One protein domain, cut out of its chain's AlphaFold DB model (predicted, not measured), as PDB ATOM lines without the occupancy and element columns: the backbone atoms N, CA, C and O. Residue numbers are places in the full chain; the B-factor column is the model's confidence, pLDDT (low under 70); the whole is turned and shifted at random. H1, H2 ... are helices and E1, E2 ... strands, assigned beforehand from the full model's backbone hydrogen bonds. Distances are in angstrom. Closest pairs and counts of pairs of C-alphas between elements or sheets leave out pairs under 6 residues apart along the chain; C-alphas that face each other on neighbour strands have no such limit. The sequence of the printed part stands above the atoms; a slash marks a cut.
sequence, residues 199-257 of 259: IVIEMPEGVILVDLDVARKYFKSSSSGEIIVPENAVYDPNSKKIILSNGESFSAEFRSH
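What this domain is: This is residues 199 to 257 of the 259 residues of an uncharacterized protein of Methanolobus vulcani (UniProt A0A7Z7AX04). Two small sheets, E1 E2 E6 and E3 E4 E5, meet at an angle where E5 runs on into E6, and the short helix H1, following the end of E2, grazes both sheets. A long link, residues 219 to 233, loops away on the H1 side. The printed part has 59 residues with one named helix and six named strands, in the order E1, E2, H1, E3, E4, E5, E6; both sheets are antiparallel, and the class is mixed, helices and strands. The whole is compact, with a radius of gyration of the C-alphas of 11.2 A, and spans 32 by 26 by 19 A.

Where its parts are: E2, residues 206 to 211, is the longest strand by residues, 16.6 A from first to last C-alpha. Its sheet also holds E1, residues 199 to 203, 12.7 A long, which begins at C-alpha 199 (21.013, 49.412, -35.129), and E6, residues 253 to 256, 10.0 A long, which ends at C-alpha 256 (7.965, 41.061, -35.814). The other sheet holds E3, residues 234 to 236, E4, residues 241 to 243, and E5, residues 249 to 251. H1, residues 212 to 218, is 10.1 A long and begins at C-alpha 212 (26.518, 48.308, -34.576).

How they stand to each other: E2 is the inner strand of the sheet E1, E2, E6. E1 and E2 are a hairpin, antiparallel at 159 degrees, with N 201 and O 208 2.9 A apart. E2 and E6 are antiparallel neighbours, with N 207 and O 255 2.8 A apart. E3, E4 and E5 form a meander, each strand the antiparallel neighbour of the one before. In the hairpin E3 and E4, N 236 and O 241 are 2.8 A apart; in the hairpin E4 and E5, N 242 and O 250 are 2.9 A apart. E5 runs on into E6 across one residue, at 63 degrees. E2 and E3 are only just apart, their closest C-alphas 8.2 A from each other. H1 only grazes the first sheet with residues 212 to 216 and the second with residues 214 to 218. The closest C-alphas of H1 and E5, those of Val 214 and Phe 250, are 7.4 A apart. In H1, 2 of 3 O i to N i+4 pairs are within hydrogen-bond range.

The domain as a whole: The C-alphas farthest apart, those of Ser 223 and Asn 238, are 34.3 A from each other. The printed part has no cut. The link from H1 to E3, 15 residues, is long; within it residues 220 to 221 pair with residues 227 to 228, antiparallel. The mean pLDDT of the printed part is 85.8, and residue 225 is under 70.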
ATOM      1  N   ILE A 199      21.827  48.541 -34.292       87.19
ATOM      2  CA  ILE A 199      21.013  49.412 -35.129       87.19
ATOM      3  C   ILE A 199      19.662  48.742 -35.315       87.19
ATOM      4  O   ILE A 199      19.590  47.549 -35.612       87.19
ATOM      5  N   VAL A 200      18.615  49.543 -35.170       88.62
ATOM      6  CA  VAL A 200      17.240  49.155 -35.458       88.62
ATOM      7  C   VAL A 200      16.866  49.759 -36.805       88.62
ATOM      8  O   VAL A 200      16.889  50.977 -36.963       88.62
ATOM      9  N   ILE A 201      16.560  48.908 -37.781       87.50
ATOM     10  CA  ILE A 201      15.985  49.318 -39.063       87.50
ATOM     11  C   ILE A 201      14.490  49.019 -38.986       87.50
ATOM     12  O   ILE A 201      14.091  47.853 -38.937       87.50
ATOM     13  N   GLU A 202      13.673  50.067 -38.932       87.50
ATOM     14  CA  GLU A 202      12.218  49.933 -38.883       87.50
ATOM     15  C   GLU A 202      11.653  49.502 -40.239       87.50
ATOM     16  O   GLU A 202      12.026  50.026 -41.289       87.50
ATOM     17  N   MET A 203      10.734  48.540 -40.203       84.12
ATOM     18  CA  MET A 203       9.990  48.029 -41.350       84.12
ATOM     19  C   MET A 203       8.493  48.011 -40.995       84.12
ATOM     20  O   MET A 203       8.147  47.907 -39.818       84.12
ATOM     21  N   PRO A 204       7.570  48.032 -41.974       86.25
ATOM     22  CA  PRO A 204       6.133  47.973 -41.679       86.25
ATOM     23  C   PRO A 204       5.721  46.764 -40.812       86.25
ATOM     24  O   PRO A 204       4.883  46.880 -39.925       86.25
ATOM     25  N   GLU A 205       6.353  45.610 -41.035       87.69
ATOM     26  CA  GLU A 205       6.004  44.321 -40.414       87.69
ATOM     27  C   GLU A 205       6.812  44.014 -39.130       87.69
ATOM     28  O   GLU A 205       6.537  43.043 -38.416       87.69
ATOM     29  N   GLY A 206       7.853  44.800 -38.833       90.50
ATOM     30  CA  GLY A 206       8.806  44.489 -37.764       90.50
ATOM     31  C   GLY A 206      10.034  45.392 -37.747       90.50
ATOM     32  O   GLY A 206      10.063  46.458 -38.352       90.50
ATOM     33  N   VAL A 207      11.087  44.927 -37.089       92.38
ATOM     34  CA  VAL A 207      12.395  45.579 -37.068       92.38
ATOM     35  C   VAL A 207      13.488  44.599 -37.464       92.38
ATOM     36  O   VAL A 207      13.434  43.418 -37.115       92.38
ATOM     37  N   ILE A 208      14.499  45.090 -38.175       90.69
ATOM     38  CA  ILE A 208      15.742  44.356 -38.411       90.69
ATOM     39  C   ILE A 208      16.801  44.912 -37.462       90.69
ATOM     40  O   ILE A 208      17.105  46.103 -37.473       90.69
ATOM     41  N   LEU A 209      17.362  44.032 -36.642       91.25
ATOM     42  CA  LEU A 209      18.432  44.319 -35.703       91.25
ATOM     43  C   LEU A 209      19.766  43.926 -36.330       91.25
ATOM     44  O   LEU A 209      19.969  42.776 -36.732       91.25
ATOM     45  N   VAL A 210      20.680  44.887 -36.394       89.50
ATOM     46  CA  VAL A 210      22.038  44.692 -36.909       89.50
ATOM     47  C   VAL A 210      23.021  45.126 -35.841       89.50
ATOM     48  O   VAL A 210      22.888  46.215 -35.293       89.50
ATOM     49  N   ASP A 211      24.038  44.321 -35.559       87.56
ATOM     50  CA  ASP A 211      25.083  44.737 -34.628       87.56
ATOM     51  C   ASP A 211      25.782  46.021 -35.119       87.56
ATOM     52  O   ASP A 211      26.154  46.145 -36.289       87.56
ATOM     53  N   LEU A 212      25.981  46.991 -34.221       84.94
ATOM     54  CA  LEU A 212      26.518  48.308 -34.576       84.94
ATOM     55  C   LEU A 212      27.945  48.241 -35.147       84.94
ATOM     56  O   LEU A 212      28.306  49.044 -36.005       84.94
ATOM     57  N   ASP A 213      28.770  47.305 -34.682       82.81
ATOM     58  CA  ASP A 213      30.134  47.099 -35.185       82.81
ATOM     59  C   ASP A 213      30.151  46.583 -36.633       82.81
ATOM     60  O   ASP A 213      30.976  47.024 -37.431       82.81
ATOM     61  N   VAL A 214      29.224  45.688 -36.978       84.56
ATOM     62  CA  VAL A 214      29.006  45.175 -38.331       84.56
ATOM     63  C   VAL A 214      28.472  46.293 -39.206       84.56
ATOM     64  O   VAL A 214      29.049  46.580 -40.251       84.56
ATOM     65  N   ALA A 215      27.432  46.987 -38.751       83.19
ATOM     66  CA  ALA A 215      26.870  48.097 -39.494       83.19
ATOM     67  C   ALA A 215      27.911  49.188 -39.774       83.19
ATOM     68  O   ALA A 215      27.990  49.657 -40.896       83.19
ATOM     69  N   ARG A 216      28.794  49.537 -38.830       81.69
ATOM     70  CA  ARG A 216      29.878  50.510 -39.074       81.69
ATOM     71  C   ARG A 216      30.867  50.105 -40.173       81.69
ATOM     72  O   ARG A 216      31.536  50.983 -40.709       81.69
ATOM     73  N   LYS A 217      30.996  48.811 -40.488       83.75
ATOM     74  CA  LYS A 217      31.856  48.332 -41.587       83.75
ATOM     75  C   LYS A 217      31.208  48.562 -42.952       83.75
ATOM     76  O   LYS A 217      31.917  48.838 -43.912       83.75
ATOM     77  N   TYR A 218      29.883  48.454 -43.026       84.62
ATOM     78  CA  TYR A 218      29.149  48.414 -44.293       84.62
ATOM     79  C   TYR A 218      28.281  49.651 -44.553       84.62
ATOM     80  O   TYR A 218      27.995  49.971 -45.702       84.62
ATOM     81  N   PHE A 219      27.831  50.339 -43.505       85.56
ATOM     82  CA  PHE A 219      26.896  51.460 -43.567       85.56
ATOM     83  C   PHE A 219      27.676  52.771 -43.572       85.56
ATOM     84  O   PHE A 219      28.742  52.887 -42.962       85.56
ATOM     85  N   LYS A 220      27.133  53.784 -44.248       82.44
ATOM     86  CA  LYS A 220      27.725  55.124 -44.234       82.44
ATOM     87  C   LYS A 220      27.212  55.884 -43.020       82.44
ATOM     88  O   LYS A 220      26.038  55.794 -42.688       82.44
ATOM     89  N   SER A 221      28.067  56.665 -42.383       77.88
ATOM     90  CA  SER A 221      27.654  57.633 -41.365       77.88
ATOM     91  C   SER A 221      27.535  59.021 -41.987       77.88
ATOM     92  O   SER A 221      28.461  59.469 -42.669       77.88
ATOM     93  N   SER A 222      26.415  59.700 -41.755       77.00
ATOM     94  CA  SER A 222      26.246  61.105 -42.120       77.00
ATOM     95  C   SER A 222      27.083  62.013 -41.206       77.00
ATOM     96  O   SER A 222      27.578  61.600 -40.154       77.00
ATOM     97  N   SER A 223      27.200  63.289 -41.575       75.44
ATOM     98  CA  SER A 223      27.801  64.319 -40.719       75.44
ATOM     99  C   SER A 223      26.993  64.610 -39.446       75.44
ATOM    100  O   SER A 223      27.567  65.107 -38.480       75.44
ATOM    101  N   SER A 224      25.695  64.286 -39.417       74.88
ATOM    102  CA  SER A 224      24.831  64.384 -38.230       74.88
ATOM    103  C   SER A 224      24.913  63.154 -37.314       74.88
ATOM    104  O   SER A 224      24.310  63.154 -36.244       74.88
ATOM    105  N   GLY A 225      25.673  62.122 -37.700       68.94
ATOM    106  CA  GLY A 225      25.810  60.878 -36.938       68.94
ATOM    107  C   GLY A 225      24.716  59.845 -37.219       68.94
ATOM    108  O   GLY A 225      24.685  58.805 -36.560       68.94
ATOM    109  N   GLU A 226      23.849  60.093 -38.202       75.50
ATOM    110  CA  GLU A 226      22.880  59.108 -38.680       75.50
ATOM    111  C   GLU A 226      23.597  57.998 -39.444       75.50
ATOM    112  O   GLU A 226      24.550  58.243 -40.189       75.50
ATOM    113  N   ILE A 227      23.133  56.764 -39.267       75.94
ATOM    114  CA  ILE A 227      23.680  55.616 -39.977       75.94
ATOM    115  C   ILE A 227      22.768  55.305 -41.161       75.94
ATOM    116  O   ILE A 227      21.596  54.977 -40.996       75.94
ATOM    117  N   ILE A 228      23.330  55.413 -42.360       81.50
ATOM    118  CA  ILE A 228      22.649  55.259 -43.638       81.50
ATOM    119  C   ILE A 228      22.878  53.837 -44.145       81.50
ATOM    120  O   ILE A 228      24.010  53.437 -44.445       81.50
ATOM    121  N   VAL A 229      21.782  53.088 -44.257       82.94
ATOM    122  CA  VAL A 229      21.767  51.741 -44.838       82.94
ATOM    123  C   VAL A 229      22.167  51.827 -46.323       82.94
ATOM    124  O   VAL A 229      21.673  52.706 -47.029       82.94
ATOM    125  N   PRO A 230      23.057  50.949 -46.820       83.69
ATOM    126  CA  PRO A 230      23.454  50.925 -48.220       83.69
ATOM    127  C   PRO A 230      22.267  50.765 -49.167       83.69
ATOM    128  O   PRO A 230      21.351  49.979 -48.918       83.69
ATOM    129  N   GLU A 231      22.319  51.477 -50.289       81.38
ATOM    130  CA  GLU A 231      21.313  51.362 -51.341       81.38
ATOM    131  C   GLU A 231      21.232  49.921 -51.861       81.38
ATOM    132  O   GLU A 231      22.252  49.268 -52.105       81.38
ATOM    133  N   ASN A 232      20.001  49.440 -52.062       84.88
ATOM    134  CA  ASN A 232      19.688  48.082 -52.523       84.88
ATOM    135  C   ASN A 232      20.107  46.954 -51.563       84.88
ATOM    136  O   ASN A 232      20.201  45.804 -51.987       84.88
ATOM    137  N   ALA A 233      20.357  47.252 -50.285       86.81
ATOM    138  CA  ALA A 233      20.507  46.214 -49.274       86.81
ATOM    139  C   ALA A 233      19.191  45.431 -49.118       86.81
ATOM    140  O   ALA A 233      18.126  46.023 -48.931       86.81
ATOM    141  N   VAL A 234      19.264  44.101 -49.178       90.50
ATOM    142  CA  VAL A 234      18.099  43.214 -49.044       90.50
ATOM    143  C   VAL A 234      18.284  42.322 -47.831       90.50
ATOM    144  O   VAL A 234      19.329  41.695 -47.669       90.50
ATOM    145  N   TYR A 235      17.265  42.243 -46.980       90.06
ATOM    146  CA  TYR A 235      17.225  41.258 -45.908       90.06
ATOM    147  C   TYR A 235      16.670  39.930 -46.427       90.06
ATOM    148  O   TYR A 235      15.572  39.896 -46.979       90.06
ATOM    149  N   ASP A 236      17.415  38.845 -46.227       90.19
ATOM    150  CA  ASP A 236      16.968  37.477 -46.481       90.19
ATOM    151  C   ASP A 236      16.532  36.810 -45.159       90.19
ATOM    152  O   ASP A 236      17.385  36.480 -44.322       90.19
ATOM    153  N   PRO A 237      15.221  36.564 -44.963       85.50
ATOM    154  CA  PRO A 237      14.697  35.948 -43.746       85.50
ATOM    155  C   PRO A 237      15.173  34.509 -43.529       85.50
ATOM    156  O   PRO A 237      15.261  34.064 -42.384       85.50
ATOM    157  N   ASN A 238      15.485  33.774 -44.604       87.38
ATOM    158  CA  ASN A 238      15.871  32.366 -44.506       87.38
ATOM    159  C   ASN A 238      17.287  32.222 -43.948       87.38
ATOM    160  O   ASN A 238      17.535  31.401 -43.066       87.38
ATOM    161  N   SER A 239      18.215  33.039 -44.448       88.44
ATOM    162  CA  SER A 239      19.604  33.038 -43.986       88.44
ATOM    163  C   SER A 239      19.864  33.989 -42.816       88.44
ATOM    164  O   SER A 239      20.942  33.918 -42.222       88.44
ATOM    165  N   LYS A 240      18.889  34.839 -42.456       91.25
ATOM    166  CA  LYS A 240      18.997  35.881 -41.420       91.25
ATOM    167  C   LYS A 240      20.183  36.811 -41.679       91.25
ATOM    168  O   LYS A 240      21.016  37.058 -40.803       91.25
ATOM    169  N   LYS A 241      20.283  37.293 -42.917       91.69
ATOM    170  CA  LYS A 241      21.370  38.166 -43.367       91.69
ATOM    171  C   LYS A 241      20.844  39.361 -44.134       91.69
ATOM    172  O   LYS A 241      19.846  39.262 -44.836       91.69
ATOM    173  N   ILE A 242      21.572  40.466 -44.047       89.94
ATOM    174  CA  ILE A 242      21.494  41.529 -45.045       89.94
ATOM    175  C   ILE A 242      22.524  41.223 -46.129       89.94
ATOM    176  O   ILE A 242      23.675  40.901 -45.828       89.94
ATOM    177  N   ILE A 243      22.092  41.312 -47.380       91.69
ATOM    178  CA  ILE A 243      22.893  41.111 -48.583       91.69
ATOM    179  C   ILE A 243      23.034  42.466 -49.273       91.69
ATOM    180  O   ILE A 243      22.045  43.162 -49.507       91.69
ATOM    181  N   LEU A 244      24.271  42.845 -49.573       89.75
ATOM    182  CA  LEU A 244      24.613  44.087 -50.251       89.75
ATOM    183  C   LEU A 244      24.713  43.875 -51.765       89.75
ATOM    184  O   LEU A 244      24.950  42.770 -52.252       89.75
ATOM    185  N   SER A 245      24.604  44.967 -52.521       86.19
ATOM    186  CA  SER A 245      24.703  44.966 -53.988       86.19
ATOM    187  C   SER A 245      26.057  44.481 -54.525       86.19
ATOM    188  O   SER A 245      26.134  44.003 -55.653       86.19
ATOM    189  N   ASN A 246      27.119  44.554 -53.719       85.25
ATOM    190  CA  ASN A 246      28.451  44.047 -54.053       85.25
ATOM    191  C   ASN A 246      28.640  42.544 -53.740       85.25
ATOM    192  O   ASN A 246      29.739  42.023 -53.917       85.25
ATOM    193  N   GLY A 247      27.594  41.850 -53.275       85.00
ATOM    194  CA  GLY A 247      27.621  40.425 -52.934       85.00
ATOM    195  C   GLY A 247      28.105  40.108 -51.515       85.00
ATOM    196  O   GLY A 247      28.035  38.951 -51.095       85.00
ATOM    197  N   GLU A 248      28.564  41.102 -50.749       89.25
ATOM    198  CA  GLU A 248      28.870  40.912 -49.332       89.25
ATOM    199  C   GLU A 248      27.582  40.710 -48.525       89.25
ATOM    200  O   GLU A 248      26.515  41.228 -48.860       89.25
ATOM    201  N   SER A 249      27.667  39.941 -47.439       90.19
ATOM    202  CA  SER A 249      26.528  39.720 -46.550       90.19
ATOM    203  C   SER A 249      26.960  39.608 -45.098       90.19
ATOM    204  O   SER A 249      28.068  39.162 -44.794       90.19
ATOM    205  N   PHE A 250      26.063  39.987 -44.195       89.75
ATOM    206  CA  PHE A 250      26.306  39.926 -42.759       89.75
ATOM    207  C   PHE A 250      25.021  39.619 -41.991       89.75
ATOM    208  O   PHE A 250      23.914  39.841 -42.480       89.75
ATOM    209  N   SER A 251      25.181  39.057 -40.794       89.88
ATOM    210  CA  SER A 251      24.070  38.588 -39.966       89.88
ATOM    211  C   SER A 251      23.176  39.733 -39.491       89.88
ATOM    212  O   SER A 251      23.670  40.791 -39.102       89.88
ATOM    213  N   ALA A 252      21.866  39.488 -39.482       91.19
ATOM    214  CA  ALA A 252      20.854  40.390 -38.951       91.19
ATOM    215  C   ALA A 252      19.639  39.602 -38.430       91.19
ATOM    216  O   ALA A 252      19.259  38.568 -38.982       91.19
ATOM    217  N   GLU A 253      19.001  40.091 -37.375       91.69
ATOM    218  CA  GLU A 253      17.839  39.445 -36.756       91.69
ATOM    219  C   GLU A 253      16.566  40.225 -37.086       91.69
ATOM    220  O   GLU A 253      16.503  41.423 -36.839       91.69
ATOM    221  N   PHE A 254      15.536  39.562 -37.609       90.69
ATOM    222  CA  PHE A 254      14.213  40.168 -37.751       90.69
ATOM    223  C   PHE A 254      13.347  39.866 -36.528       90.69
ATOM    224  O   PHE A 254      13.241  38.709 -36.113       90.69
ATOM    225  N   ARG A 255      12.692  40.895 -35.987       89.88
ATOM    226  CA  ARG A 255      11.666  40.776 -34.947       89.88
ATOM    227  C   ARG A 255      10.362  41.373 -35.445       89.88
ATOM    228  O   ARG A 255      10.326  42.539 -35.823       89.88
ATOM    229  N   SER A 256       9.296  40.581 -35.439       84.88
ATOM    230  CA  SER A 256       7.965  41.061 -35.814       84.88
ATOM    231  C   SER A 256       7.373  41.951 -34.718       84.88
ATOM    232  O   SER A 256       7.622  41.715 -33.537       84.88
ATOM    233  N   HIS A 257       6.552  42.931 -35.107       78.69
ATOM    234  CA  HIS A 257       5.723  43.701 -34.170       78.69
ATOM    235  C   HIS A 257       4.600  42.867 -33.527       78.69
ATOM    236  O   HIS A 257       4.019  43.294 -32.535       78.69
TER     237      HIS A 257